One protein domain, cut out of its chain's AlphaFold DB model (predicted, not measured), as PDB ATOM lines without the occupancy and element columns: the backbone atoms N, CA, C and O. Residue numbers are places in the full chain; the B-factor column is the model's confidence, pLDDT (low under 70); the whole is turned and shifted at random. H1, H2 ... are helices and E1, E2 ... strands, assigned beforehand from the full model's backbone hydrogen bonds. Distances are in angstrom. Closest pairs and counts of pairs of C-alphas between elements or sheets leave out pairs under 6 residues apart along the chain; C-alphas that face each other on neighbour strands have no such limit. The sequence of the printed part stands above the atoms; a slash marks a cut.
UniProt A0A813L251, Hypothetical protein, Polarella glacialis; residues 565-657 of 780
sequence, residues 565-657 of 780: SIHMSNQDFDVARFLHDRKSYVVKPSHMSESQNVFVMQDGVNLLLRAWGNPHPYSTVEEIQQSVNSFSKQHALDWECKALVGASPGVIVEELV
ATOM      1  N   SER A 565     349.034 337.705 171.567       97.19
ATOM      2  CA  SER A 565     350.349 338.353 171.552       97.19
ATOM      3  C   SER A 565     350.283 339.785 172.091       97.19
ATOM      4  O   SER A 565     349.442 340.579 171.678       97.19
ATOM      5  N   ILE A 566     351.222 340.130 172.972       98.00
ATOM      6  CA  ILE A 566     351.478 341.494 173.459       98.00
ATOM      7  C   ILE A 566     352.531 342.167 172.573       98.00
ATOM      8  O   ILE A 566     352.374 343.323 172.190       98.00
ATOM      9  N   HIS A 567     353.601 341.438 172.249       98.19
ATOM     10  CA  HIS A 567     354.688 341.880 171.379       98.19
ATOM     11  C   HIS A 567     355.270 340.688 170.623       98.19
ATOM     12  O   HIS A 567     355.342 339.581 171.153       98.19
ATOM     13  N   MET A 568     355.682 340.904 169.381       97.88
ATOM     14  CA  MET A 568     356.303 339.877 168.555       97.88
ATOM     15  C   MET A 568     357.207 340.546 167.526       97.88
ATOM     16  O   MET A 568     356.728 341.337 166.712       97.88
ATOM     17  N   SER A 569     358.512 340.274 167.568       97.69
ATOM     18  CA  SER A 569     359.456 340.924 166.656       97.69
ATOM     19  C   SER A 569     360.744 340.134 166.442       97.69
ATOM     20  O   SER A 569     361.272 339.527 167.371       97.69
ATOM     21  N   ASN A 570     361.287 340.227 165.225       96.69
ATOM     22  CA  ASN A 570     362.647 339.798 164.879       96.69
ATOM     23  C   ASN A 570     363.673 340.950 164.935       96.69
ATOM     24  O   ASN A 570     364.830 340.770 164.567       96.69
ATOM     25  N   GLN A 571     363.250 342.164 165.307       96.75
ATOM     26  CA  GLN A 571     364.095 343.369 165.261       96.75
ATOM     27  C   GLN A 571     364.051 344.180 166.557       96.75
ATOM     28  O   GLN A 571     365.044 344.792 166.941       96.75
ATOM     29  N   ASP A 572     362.901 344.193 167.224       97.94
ATOM     30  CA  ASP A 572     362.677 344.929 168.457       97.94
ATOM     31  C   ASP A 572     362.705 343.986 169.661       97.94
ATOM     32  O   ASP A 572     361.727 343.301 169.969       97.94
ATOM     33  N   PHE A 573     363.854 343.962 170.327       98.12
ATOM     34  CA  PHE A 573     364.129 343.104 171.475       98.12
ATOM     35  C   PHE A 573     363.966 343.826 172.823       98.12
ATOM     36  O   PHE A 573     364.234 343.224 173.862       98.12
ATOM     37  N   ASP A 574     363.531 345.092 172.837       98.12
ATOM     38  CA  ASP A 574     363.237 345.839 174.066       98.12
ATOM     39  C   ASP A 574     361.861 345.433 174.613       98.12
ATOM     40  O   ASP A 574     360.836 346.074 174.367       98.12
ATOM     41  N   VAL A 575     361.831 344.308 175.328       98.31
ATOM     42  CA  VAL A 575     360.615 343.779 175.944       98.31
ATOM     43  C   VAL A 575     360.207 344.559 177.190       98.31
ATOM     44  O   VAL A 575     359.018 344.610 177.496       98.31
ATOM     45  N   ALA A 576     361.141 345.206 177.893       98.00
ATOM     46  CA  ALA A 576     360.899 345.847 179.188       98.00
ATOM     47  C   ALA A 576     359.735 346.851 179.150       98.00
ATOM     48  O   ALA A 576     358.881 346.857 180.042       98.00
ATOM     49  N   ARG A 577     359.633 347.630 178.066       97.62
ATOM     50  CA  ARG A 577     358.539 348.596 177.851       97.62
ATOM     51  C   ARG A 577     357.148 347.964 177.761       97.62
ATOM     52  O   ARG A 577     356.160 348.634 178.038       97.62
ATOM     53  N   PHE A 578     357.058 346.689 177.390       97.62
ATOM     54  CA  PHE A 578     355.799 345.943 177.330       97.62
ATOM     55  C   PHE A 578     355.467 345.240 178.653       97.62
ATOM     56  O   PHE A 578     354.318 344.838 178.853       97.62
ATOM     57  N   LEU A 579     356.451 345.099 179.550       97.38
ATOM     58  CA  LEU A 579     356.336 344.355 180.807       97.38
ATOM     59  C   LEU A 579     356.105 345.242 182.037       97.38
ATOM     60  O   LEU A 579     355.542 344.746 183.006       97.38
ATOM     61  N   HIS A 580     356.505 346.520 182.004       89.94
ATOM     62  CA  HIS A 580     356.561 347.412 183.178       89.94
ATOM     63  C   HIS A 580     355.291 347.409 184.057       89.94
ATOM     64  O   HIS A 580     355.392 347.375 185.280       89.94
ATOM     65  N   ASP A 581     354.100 347.368 183.450       92.69
ATOM     66  CA  ASP A 581     352.819 347.406 184.176       92.69
ATOM     67  C   ASP A 581     352.100 346.047 184.228       92.69
ATOM     68  O   ASP A 581     350.940 345.950 184.645       92.69
ATOM     69  N   ARG A 582     352.760 344.971 183.785       96.56
ATOM     70  CA  ARG A 582     352.166 343.637 183.684       96.56
ATOM     71  C   ARG A 582     352.689 342.723 184.775       96.56
ATOM     72  O   ARG A 582     353.877 342.658 185.063       96.56
ATOM     73  N   LYS A 583     351.767 341.961 185.354       93.75
ATOM     74  CA  LYS A 583     352.066 340.958 186.382       93.75
ATOM     75  C   LYS A 583     352.073 339.532 185.853       93.75
ATOM     76  O   LYS A 583     352.749 338.686 186.432       93.75
ATOM     77  N   SER A 584     351.347 339.294 184.761       96.44
ATOM     78  CA  SER A 584     351.189 337.972 184.169       96.44
ATOM     79  C   SER A 584     351.390 338.027 182.661       96.44
ATOM     80  O   SER A 584     350.714 338.796 181.974       96.44
ATOM     81  N   TYR A 585     352.346 337.252 182.163       97.75
ATOM     82  CA  TYR A 585     352.762 337.214 180.760       97.75
ATOM     83  C   TYR A 585     353.699 336.026 180.525       97.75
ATOM     84  O   TYR A 585     354.227 335.447 181.475       97.75
ATOM     85  N   VAL A 586     353.941 335.684 179.262       97.44
ATOM     86  CA  VAL A 586     355.014 334.763 178.873       97.44
ATOM     87  C   VAL A 586     355.986 335.486 177.946       97.44
ATOM     88  O   VAL A 586     355.551 336.171 177.022       97.44
ATOM     89  N   VAL A 587     357.292 335.352 178.189       98.12
ATOM     90  CA  VAL A 587     358.359 335.803 177.275       98.12
ATOM     91  C   VAL A 587     359.124 334.586 176.788       98.12
ATOM     92  O   VAL A 587     359.540 333.768 177.606       98.12
ATOM     93  N   LYS A 588     359.322 334.460 175.476       96.88
ATOM     94  CA  LYS A 588     360.075 333.346 174.886       96.88
ATOM     95  C   LYS A 588     360.804 333.742 173.599       96.88
ATOM     96  O   LYS A 588     360.318 334.627 172.885       96.88
ATOM     97  N   PRO A 589     361.940 333.097 173.279       96.94
ATOM     98  CA  PRO A 589     362.545 333.207 171.957       96.94
ATOM     99  C   PRO A 589     361.603 332.634 170.893       96.94
ATOM    100  O   PRO A 589     360.847 331.696 171.162       96.94
ATOM    101  N   SER A 590     361.645 333.179 169.677       95.50
ATOM    102  CA  SER A 590     360.873 332.627 168.558       95.50
ATOM    103  C   SER A 590     361.601 331.529 167.785       95.50
ATOM    104  O   SER A 590     360.941 330.776 167.079       95.50
ATOM    105  N   HIS A 591     362.924 331.439 167.930       93.94
ATOM    106  CA  HIS A 591     363.836 330.669 167.073       93.94
ATOM    107  C   HIS A 591     364.627 329.587 167.817       93.94
ATOM    108  O   HIS A 591     365.657 329.126 167.335       93.94
ATOM    109  N   MET A 592     364.200 329.238 169.032       89.81
ATOM    110  CA  MET A 592     364.842 328.226 169.875       89.81
ATOM    111  C   MET A 592     363.773 327.420 170.624       89.81
ATOM    112  O   MET A 592     362.669 327.923 170.877       89.81
ATOM    113  N   SER A 593     364.120 326.195 171.019       79.25
ATOM    114  CA  SER A 593     363.256 325.278 171.787       79.25
ATOM    115  C   SER A 593     363.705 325.126 173.250       79.25
ATOM    116  O   SER A 593     363.333 324.194 173.960       79.25
ATOM    117  N   GLU A 594     364.521 326.072 173.721       75.00
ATOM    118  CA  GLU A 594     365.174 326.059 175.027       75.00
ATOM    119  C   GLU A 594     364.291 326.640 176.144       75.00
ATOM    120  O   GLU A 594     364.104 327.858 176.244       75.00
ATOM    121  N   SER A 595     363.797 325.780 177.042       79.62
ATOM    122  CA  SER A 595     362.932 326.176 178.164       79.62
ATOM    123  C   SER A 595     363.603 327.128 179.160       79.62
ATOM    124  O   SER A 595     362.912 327.911 179.808       79.62
ATOM    125  N   GLN A 596     364.937 327.134 179.254       80.44
ATOM    126  CA  GLN A 596     365.702 328.062 180.099       80.44
ATOM    127  C   GLN A 596     365.558 329.536 179.698       80.44
ATOM    128  O   GLN A 596     365.813 330.416 180.517       80.44
ATOM    129  N   ASN A 597     365.154 329.807 178.454       91.38
ATOM    130  CA  ASN A 597     364.939 331.159 177.939       91.38
ATOM    131  C   ASN A 597     363.448 331.535 177.910       91.38
ATOM    132  O   ASN A 597     363.080 332.576 177.363       91.38
ATOM    133  N   VAL A 598     362.585 330.689 178.483       94.25
ATOM    134  CA  VAL A 598     361.148 330.929 178.601       94.25
ATOM    135  C   VAL A 598     360.837 331.427 180.009       94.25
ATOM    136  O   VAL A 598     361.216 330.823 181.010       94.25
ATOM    137  N   PHE A 599     360.101 332.529 180.092       95.81
ATOM    138  CA  PHE A 599     359.655 333.126 181.344       95.81
ATOM    139  C   PHE A 599     358.139 333.059 181.397       95.81
ATOM    140  O   PHE A 599     357.478 333.767 180.645       95.81
ATOM    141  N   VAL A 600     357.586 332.223 182.276       94.88
ATOM    142  CA  VAL A 600     356.136 332.121 182.501       94.88
ATOM    143  C   VAL A 600     355.813 332.863 183.790       94.88
ATOM    144  O   VAL A 600     355.980 332.319 184.878       94.88
ATOM    145  N   MET A 601     355.403 334.123 183.677       96.50
ATOM    146  CA  MET A 601     355.229 335.024 184.815       96.50
ATOM    147  C   MET A 601     353.773 335.066 185.260       96.50
ATOM    148  O   MET A 601     352.897 335.323 184.439       96.50
ATOM    149  N   GLN A 602     353.522 334.879 186.556       95.00
ATOM    150  CA  GLN A 602     352.229 335.081 187.210       95.00
ATOM    151  C   GLN A 602     352.435 335.839 188.522       95.00
ATOM    152  O   GLN A 602     353.100 335.348 189.431       95.00
ATOM    153  N   ASP A 603     351.868 337.040 188.629       94.19
ATOM    154  CA  ASP A 603     351.992 337.899 189.815       94.19
ATOM    155  C   ASP A 603     353.447 338.112 190.278       94.19
ATOM    156  O   ASP A 603     353.745 338.167 191.471       94.19
ATOM    157  N   GLY A 604     354.366 338.238 189.312       91.50
ATOM    158  CA  GLY A 604     355.808 338.403 189.547       91.50
ATOM    159  C   GLY A 604     356.572 337.106 189.854       91.50
ATOM    160  O   GLY A 604     357.794 337.140 189.987       91.50
ATOM    161  N   VAL A 605     355.886 335.965 189.937       93.12
ATOM    162  CA  VAL A 605     356.491 334.637 190.107       93.12
ATOM    163  C   VAL A 605     356.718 333.997 188.740       93.12
ATOM    164  O   VAL A 605     355.792 333.888 187.942       93.12
ATOM    165  N   ASN A 606     357.932 333.520 188.494       93.38
ATOM    166  CA  ASN A 606     358.270 332.662 187.372       93.38
ATOM    167  C   ASN A 606     357.866 331.210 187.688       93.38
ATOM    168  O   ASN A 606     358.493 330.521 188.502       93.38
ATOM    169  N   LEU A 607     356.798 330.744 187.044       89.06
ATOM    170  CA  LEU A 607     356.204 329.430 187.280       89.06
ATOM    171  C   LEU A 607     357.144 328.275 186.912       89.06
ATOM    172  O   LEU A 607     357.101 327.245 187.582       89.06
ATOM    173  N   LEU A 608     358.024 328.447 185.919       86.38
ATOM    174  CA  LEU A 608     358.995 327.414 185.536       86.38
ATOM    175  C   LEU A 608     360.088 327.251 186.595       86.38
ATOM    176  O   LEU A 608     360.356 326.134 187.029       86.38
ATOM    177  N   LEU A 609     360.649 328.357 187.100       85.31
ATOM    178  CA  LEU A 609     361.623 328.302 188.198       85.31
ATOM    179  C   LEU A 609     361.021 327.664 189.453       85.31
ATOM    180  O   LEU A 609     361.677 326.856 190.111       85.31
ATOM    181  N   ARG A 610     359.759 327.983 189.767       85.56
ATOM    182  CA  ARG A 610     359.033 327.346 190.872       85.56
ATOM    183  C   ARG A 610     358.868 325.843 190.649       85.56
ATOM    184  O   ARG A 610     359.100 325.076 191.579       85.56
ATOM    185  N   ALA A 611     358.473 325.428 189.444       77.06
ATOM    186  CA  ALA A 611     358.314 324.017 189.094       77.06
ATOM    187  C   ALA A 611     359.641 323.244 189.184       77.06
ATOM    188  O   ALA A 611     359.649 322.086 189.590       77.06
ATOM    189  N   TRP A 612     360.769 323.896 188.892       79.00
ATOM    190  CA  TRP A 612     362.115 323.336 189.061       79.00
ATOM    191  C   TRP A 612     362.649 323.402 190.500       79.00
ATOM    192  O   TRP A 612     363.810 323.074 190.737       79.00
ATOM    193  N   GLY A 613     361.833 323.827 191.468       80.94
ATOM    194  CA  GLY A 613     362.215 323.875 192.878       80.94
ATOM    195  C   GLY A 613     363.205 324.989 193.225       80.94
ATOM    196  O   GLY A 613     363.890 324.898 194.243       80.94
ATOM    197  N   ASN A 614     363.306 326.043 192.407       77.38
ATOM    198  CA  ASN A 614     364.165 327.183 192.717       77.38
ATOM    199  C   ASN A 614     363.650 327.903 193.987       77.38
ATOM    200  O   ASN A 614     362.471 328.273 194.031       77.38
ATOM    201  N   PRO A 615     364.501 328.145 195.006       78.12
ATOM    202  CA  PRO A 615     364.097 328.819 196.246       78.12
ATOM    203  C   PRO A 615     363.699 330.290 196.044       78.12
ATOM    204  O   PRO A 615     363.005 330.868 196.881       78.12
ATOM    205  N   HIS A 616     364.112 330.897 194.932       88.69
ATOM    206  CA  HIS A 616     363.799 332.267 194.543       88.69
ATOM    207  C   HIS A 616     363.153 332.276 193.152       88.69
ATOM    208  O   HIS A 616     363.789 332.661 192.172       88.69
ATOM    209  N   PRO A 617     361.876 331.869 193.032       88.62
ATOM    210  CA  PRO A 617     361.199 331.721 191.747       88.62
ATOM    211  C   PRO A 617     360.727 333.067 191.178       88.62
ATOM    212  O   PRO A 617     359.689 333.133 190.534       88.62
ATOM    213  N   TYR A 618     361.430 334.160 191.452       93.69
ATOM    214  CA  TYR A 618     361.084 335.494 190.971       93.69
ATOM    215  C   TYR A 618     362.012 335.857 189.816       93.69
ATOM    216  O   TYR A 618     363.166 335.436 189.778       93.69
ATOM    217  N   SER A 619     361.506 336.625 188.858       94.12
ATOM    218  CA  SER A 619     362.319 337.194 187.784       94.12
ATOM    219  C   SER A 619     361.899 338.642 187.587       94.12
ATOM    220  O   SER A 619     360.714 338.940 187.428       94.12
ATOM    221  N   THR A 620     362.863 339.549 187.655       95.44
ATOM    222  CA  THR A 620     362.667 340.982 187.425       95.44
ATOM    223  C   THR A 620     362.569 341.280 185.930       95.44
ATOM    224  O   THR A 620     363.034 340.504 185.092       95.44
ATOM    225  N   VAL A 621     361.971 342.419 185.572       97.12
ATOM    226  CA  VAL A 621     361.881 342.848 184.166       97.12
ATOM    227  C   VAL A 621     363.279 343.048 183.576       97.12
ATOM    228  O   VAL A 621     363.519 342.700 182.421       97.12
ATOM    229  N   GLU A 622     364.219 343.548 184.376       97.06
ATOM    230  CA  GLU A 622     365.614 343.751 184.000       97.06
ATOM    231  C   GLU A 622     366.323 342.425 183.693       97.06
ATOM    232  O   GLU A 622     367.007 342.327 182.673       97.06
ATOM    233  N   GLU A 623     366.140 341.395 184.524       95.56
ATOM    234  CA  GLU A 623     366.691 340.050 184.284       95.56
ATOM    235  C   GLU A 623     366.112 339.421 183.012       95.56
ATOM    236  O   GLU A 623     366.852 338.865 182.196       95.56
ATOM    237  N   ILE A 624     364.800 339.559 182.800       97.38
ATOM    238  CA  ILE A 624     364.131 339.068 181.587       97.38
ATOM    239  C   ILE A 624     364.692 339.790 180.356       97.38
ATOM    240  O   ILE A 624     365.084 339.143 179.386       97.38
ATOM    241  N   GLN A 625     364.819 341.119 180.402       98.25
ATOM    242  CA  GLN A 625     365.391 341.913 179.313       98.25
ATOM    243  C   GLN A 625     366.849 341.532 179.011       98.25
ATOM    244  O   GLN A 625     367.254 341.479 177.847       98.25
ATOM    245  N   GLN A 626     367.654 341.258 180.039       97.31
ATOM    246  CA  GLN A 626     369.026 340.776 179.869       97.31
ATOM    247  C   GLN A 626     369.063 339.410 179.178       97.31
ATOM    248  O   GLN A 626     369.878 339.220 178.273       97.31
ATOM    249  N   SER A 627     368.163 338.494 179.545       96.31
ATOM    250  CA  SER A 627     368.035 337.198 178.872       96.31
ATOM    251  C   SER A 627     367.639 337.357 177.401       96.31
ATOM    252  O   SER A 627     368.313 336.806 176.532       96.31
ATOM    253  N   VAL A 628     366.661 338.218 177.090       97.62
ATOM    254  CA  VAL A 628     366.269 338.538 175.702       97.62
ATOM    255  C   VAL A 628     367.444 339.089 174.889       97.62
ATOM    256  O   VAL A 628     367.710 338.634 173.775       97.62
ATOM    257  N   ASN A 629     368.218 340.016 175.455       97.56
ATOM    258  CA  ASN A 629     369.427 340.553 174.818       97.56
ATOM    259  C   ASN A 629     370.528 339.500 174.606       97.56
ATOM    260  O   ASN A 629     371.401 339.685 173.753       97.56
ATOM    261  N   SER A 630     370.528 338.439 175.415       96.00
ATOM    262  CA  SER A 630     371.457 337.321 175.298       96.00
ATOM    263  C   SER A 630     371.019 336.359 174.195       96.00
ATOM    264  O   SER A 630     371.780 336.147 173.250       96.00
ATOM    265  N   PHE A 631     369.790 335.829 174.252       95.25
ATOM    266  CA  PHE A 631     369.331 334.819 173.292       95.25
ATOM    267  C   PHE A 631     369.083 335.388 171.888       95.25
ATOM    268  O   PHE A 631     369.195 334.666 170.904       95.25
ATOM    269  N   SER A 632     368.813 336.692 171.752       95.75
ATOM    270  CA  SER A 632     368.695 337.362 170.441       95.75
ATOM    271  C   SER A 632     369.994 337.355 169.627       95.75
ATOM    272  O   SER A 632     369.969 337.577 168.419       95.75
ATOM    273  N   LYS A 633     371.134 337.088 170.275       95.56
ATOM    274  CA  LYS A 633     372.456 336.954 169.641       95.56
ATOM    275  C   LYS A 633     372.877 335.498 169.458       95.56
ATOM    276  O   LYS A 633     373.985 335.242 168.991       95.56
ATOM    277  N   GLN A 634     372.039 334.565 169.890       93.25
ATOM    278  CA  GLN A 634     372.294 333.137 169.828       93.25
ATOM    279  C   GLN A 634     371.453 332.528 168.713       93.25
ATOM    280  O   GLN A 634     370.372 333.015 168.386       93.25
ATOM    281  N   HIS A 635     371.970 331.451 168.141       89.94
ATOM    282  CA  HIS A 635     371.203 330.559 167.289       89.94
ATOM    283  C   HIS A 635     370.828 329.323 168.100       89.94
ATOM    284  O   HIS A 635     371.462 329.030 169.118       89.94
ATOM    285  N   ALA A 636     369.825 328.595 167.620       86.25
ATOM    286  CA  ALA A 636     369.603 327.221 168.028       86.25
ATOM    287  C   ALA A 636     370.896 326.402 167.916       86.25
ATOM    288  O   ALA A 636     371.779 326.697 167.098       86.25
ATOM    289  N   LEU A 637     371.031 325.396 168.770       81.75
ATOM    290  CA  LEU A 637     372.269 324.635 168.874       81.75
ATOM    291  C   LEU A 637     372.506 323.844 167.581       81.75
ATOM    292  O   LEU A 637     371.572 323.333 166.979       81.75
ATOM    293  N   ASP A 638     373.763 323.664 167.168       77.00
ATOM    294  CA  ASP A 638     374.120 323.011 165.893       77.00
ATOM    295  C   ASP A 638     373.589 321.569 165.729       77.00
ATOM    296  O   ASP A 638     373.637 321.007 164.627       77.00
ATOM    297  N   TRP A 639     373.166 320.953 166.838       71.12
ATOM    298  CA  TRP A 639     372.569 319.621 166.909       71.12
ATOM    299  C   TRP A 639     371.038 319.633 166.925       71.12
ATOM    300  O   TRP A 639     370.456 318.556 166.978       71.12
ATOM    301  N   GLU A 640     370.400 320.801 166.921       80.00
ATOM    302  CA  GLU A 640     368.978 320.964 166.632       80.00
ATOM    303  C   GLU A 640     368.729 320.887 165.116       80.00
ATOM    304  O   GLU A 640     369.663 320.843 164.306       80.00
ATOM    305  N   CYS A 641     367.455 320.797 164.715       83.31
ATOM    306  CA  CYS A 641     367.115 320.561 163.314       83.31
ATOM    307  C   CYS A 641     367.642 321.704 162.431       83.31
ATOM    308  O   CYS A 641     367.719 322.866 162.841       83.31
ATOM    309  N   LYS A 642     367.999 321.394 161.180       85.94
ATOM    310  CA  LYS A 642     368.587 322.399 160.278       85.94
ATOM    311  C   LYS A 642     367.668 323.590 160.012       85.94
ATOM    312  O   LYS A 642     368.171 324.693 159.811       85.94
ATOM    313  N   ALA A 643     366.354 323.375 160.035       88.38
ATOM    314  CA  ALA A 643     365.370 324.442 159.909       88.38
ATOM    315  C   ALA A 643     365.410 325.418 161.104       88.38
ATOM    316  O   ALA A 643     365.412 326.626 160.879       88.38
ATOM    317  N   LEU A 644     365.540 324.919 162.340       88.75
ATOM    318  CA  LEU A 644     365.606 325.737 163.559       88.75
ATOM    319  C   LEU A 644     366.942 326.464 163.687       88.75
ATOM    320  O   LEU A 644     366.968 327.657 163.972       88.75
ATOM    321  N   VAL A 645     368.053 325.803 163.351       88.38
ATOM    322  CA  VAL A 645     369.372 326.458 163.258       88.38
ATOM    323  C   VAL A 645     369.352 327.620 162.253       88.38
ATOM    324  O   VAL A 645     370.032 328.626 162.451       88.38
ATOM    325  N   GLY A 646     368.565 327.495 161.181       89.19
ATOM    326  CA  GLY A 646     368.371 328.541 160.177       89.19
ATOM    327  C   GLY A 646     367.323 329.604 160.529       89.19
ATOM    328  O   GLY A 646     367.191 330.568 159.771       89.19
ATOM    329  N   ALA A 647     366.573 329.451 161.624       91.31
ATOM    330  CA  ALA A 647     365.532 330.395 162.011       91.31
ATOM    331  C   ALA A 647     366.138 331.741 162.443       91.31
ATOM    332  O   ALA A 647     367.196 331.815 163.075       91.31
ATOM    333  N   SER A 648     365.464 332.830 162.072       92.81
ATOM    334  CA  SER A 648     365.919 334.181 162.413       92.81
ATOM    335  C   SER A 648     365.635 334.482 163.881       92.81
ATOM    336  O   SER A 648     364.510 334.231 164.315       92.81
ATOM    337  N   PRO A 649     366.581 335.078 164.631       95.88
ATOM    338  CA  PRO A 649     366.328 335.473 166.004       95.88
ATOM    339  C   PRO A 649     365.070 336.325 166.158       95.88
ATOM    340  O   PRO A 649     364.816 337.241 165.371       95.88
ATOM    341  N   GLY A 650     364.287 336.036 167.189       97.00
ATOM    342  CA  GLY A 650     363.086 336.799 167.501       97.00
ATOM    343  C   GLY A 650     362.607 336.572 168.926       97.00
ATOM    344  O   GLY A 650     363.092 335.696 169.645       97.00
ATOM    345  N   VAL A 651     361.676 337.414 169.356       98.06
ATOM    346  CA  VAL A 651     361.078 337.372 170.690       98.06
ATOM    347  C   VAL A 651     359.563 337.471 170.595       98.06
ATOM    348  O   VAL A 651     359.020 338.222 169.779       98.06
ATOM    349  N   ILE A 652     358.885 336.714 171.450       98.19
ATOM    350  CA  ILE A 652     357.441 336.760 171.643       98.19
ATOM    351  C   ILE A 652     357.172 337.106 173.106       98.19
ATOM    352  O   ILE A 652     357.700 336.463 174.014       98.19
ATOM    353  N   VAL A 653     356.319 338.105 173.314       98.31
ATOM    354  CA  VAL A 653     355.667 338.408 174.587       98.31
ATOM    355  C   VAL A 653     354.179 338.161 174.396       98.31
ATOM    356  O   VAL A 653     353.560 338.733 173.500       98.31
ATOM    357  N   GLU A 654     353.585 337.320 175.227       97.75
ATOM    358  CA  GLU A 654     352.187 336.905 175.107       97.75
ATOM    359  C   GLU A 654     351.456 336.943 176.445       97.75
ATOM    360  O   GLU A 654     352.063 336.979 177.520       97.75
ATOM    361  N   GLU A 655     350.130 336.962 176.382       97.44
ATOM    362  CA  GLU A 655     349.293 336.822 177.563       97.44
ATOM    363  C   GLU A 655     349.435 335.426 178.169       97.44
ATOM    364  O   GLU A 655     349.459 334.414 177.466       97.44
ATOM    365  N   LEU A 656     349.470 335.368 179.502       96.31
ATOM    366  CA  LEU A 656     349.434 334.103 180.219       96.31
ATOM    367  C   LEU A 656     348.043 333.457 180.079       96.31
ATOM    368  O   LEU A 656     347.022 334.056 180.428       96.31
ATOM    369  N   VAL A 657     348.004 332.215 179.601       95.81
ATOM    370  CA  VAL A 657     346.780 331.412 179.485       95.81
ATOM    371  C   VAL A 657     346.758 330.385 180.615       95.81
ATOM    372  O   VAL A 657     347.623 329.518 180.677       95.81
TER     373      VAL A 657
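What this domain is: This is residues 565 to 657 of the 780 residues of the protein "Hypothetical protein" of Polarella glacialis (UniProt A0A813L251). A small antiparallel sheet of four strands has one longer helix, H3, packed over one face and running along its strands. The short helices H1 and H2 only graze the sheet, and the short helix H4 lies off it in a loop-rich extension at one end of the longest axis. The printed part has 93 residues with four named helices and four named strands, in the order E1 H1 E2 E3 H2 H3 H4 E4; the sheet order is E1 - E4 - E2 - E3. The class is mixed, helices and strands, though under half of the residues are in named elements. The whole is compact, with a radius of gyration of the C-alphas of 13.1 A and spans of 37 by 29 by 23 A.

How they stand to each other: In the sheet, E1, residues 565 to 569, is an edge strand and the antiparallel neighbour of E4, residues 651 to 654, at 173 degrees, with N 566 and O 653 2.8 A apart, within hydrogen-bond range. E4 is antiparallel to E2, residues 585 to 589, at 160 degrees, with N 652 and O 588 at 2.9 A. E2 forms a hairpin with the other edge strand, E3, residues 599 to 602, where N 599 and O 587 are 2.8 A apart. H3, residues 621 to 631, is on the sheet at a height of 9.3 A, in two layers, a helix on one face of a sheet. It lies over E2 and, only just, with 3 C-alphas, over E3; on the local plane it runs along E2 at 6 degrees. The closest C-alphas of E2 and H3 are those of Pro 589 and Phe 631, 7.1 A apart. H1, residues 576 to 579, touches H3, the closest C-alphas being those of Ala 576 and Val 621 at 5.9 A. E1, H1 and E2 form a split strand-helix-strand unit, two strands running the same way with E4 between them, and its crossover is right-handed. H2, residues 607 to 611, grazes the sheet; its Leu 607 and Val 600 of E3 have the closest C-alphas, 5.5 A apart. H4, residues 642 to 645, is not on the sheet and is apart from H3. Every O i to N i+4 pair is within hydrogen-bond range in H2 and H3; H1 and H4 are too short for one, and their single O i to N i+3 pair is within range in H1 but not in H4.

Where its parts are: E1 begins at C-alpha 565 (350.349, 338.353, 171.552) and is 10.7 A long; E2 measures 13.8 A, E3 9.7 A and E4 9.9 A. H3 begins at C-alpha 621 (361.881, 342.848, 184.166) and is 15.4 A long; H1 and H4 measure 5.1 A each and H2 6.1 A. E4 ends at C-alpha 654 (352.187, 336.905, 175.107).

The domain as a whole: The C-alphas farthest apart, those of Asp 581 and Trp 639, are 38.2 A apart. The printed part has no cut, and no link is long. The mean pLDDT of the printed part is 92.2, and no printed residue is under 70.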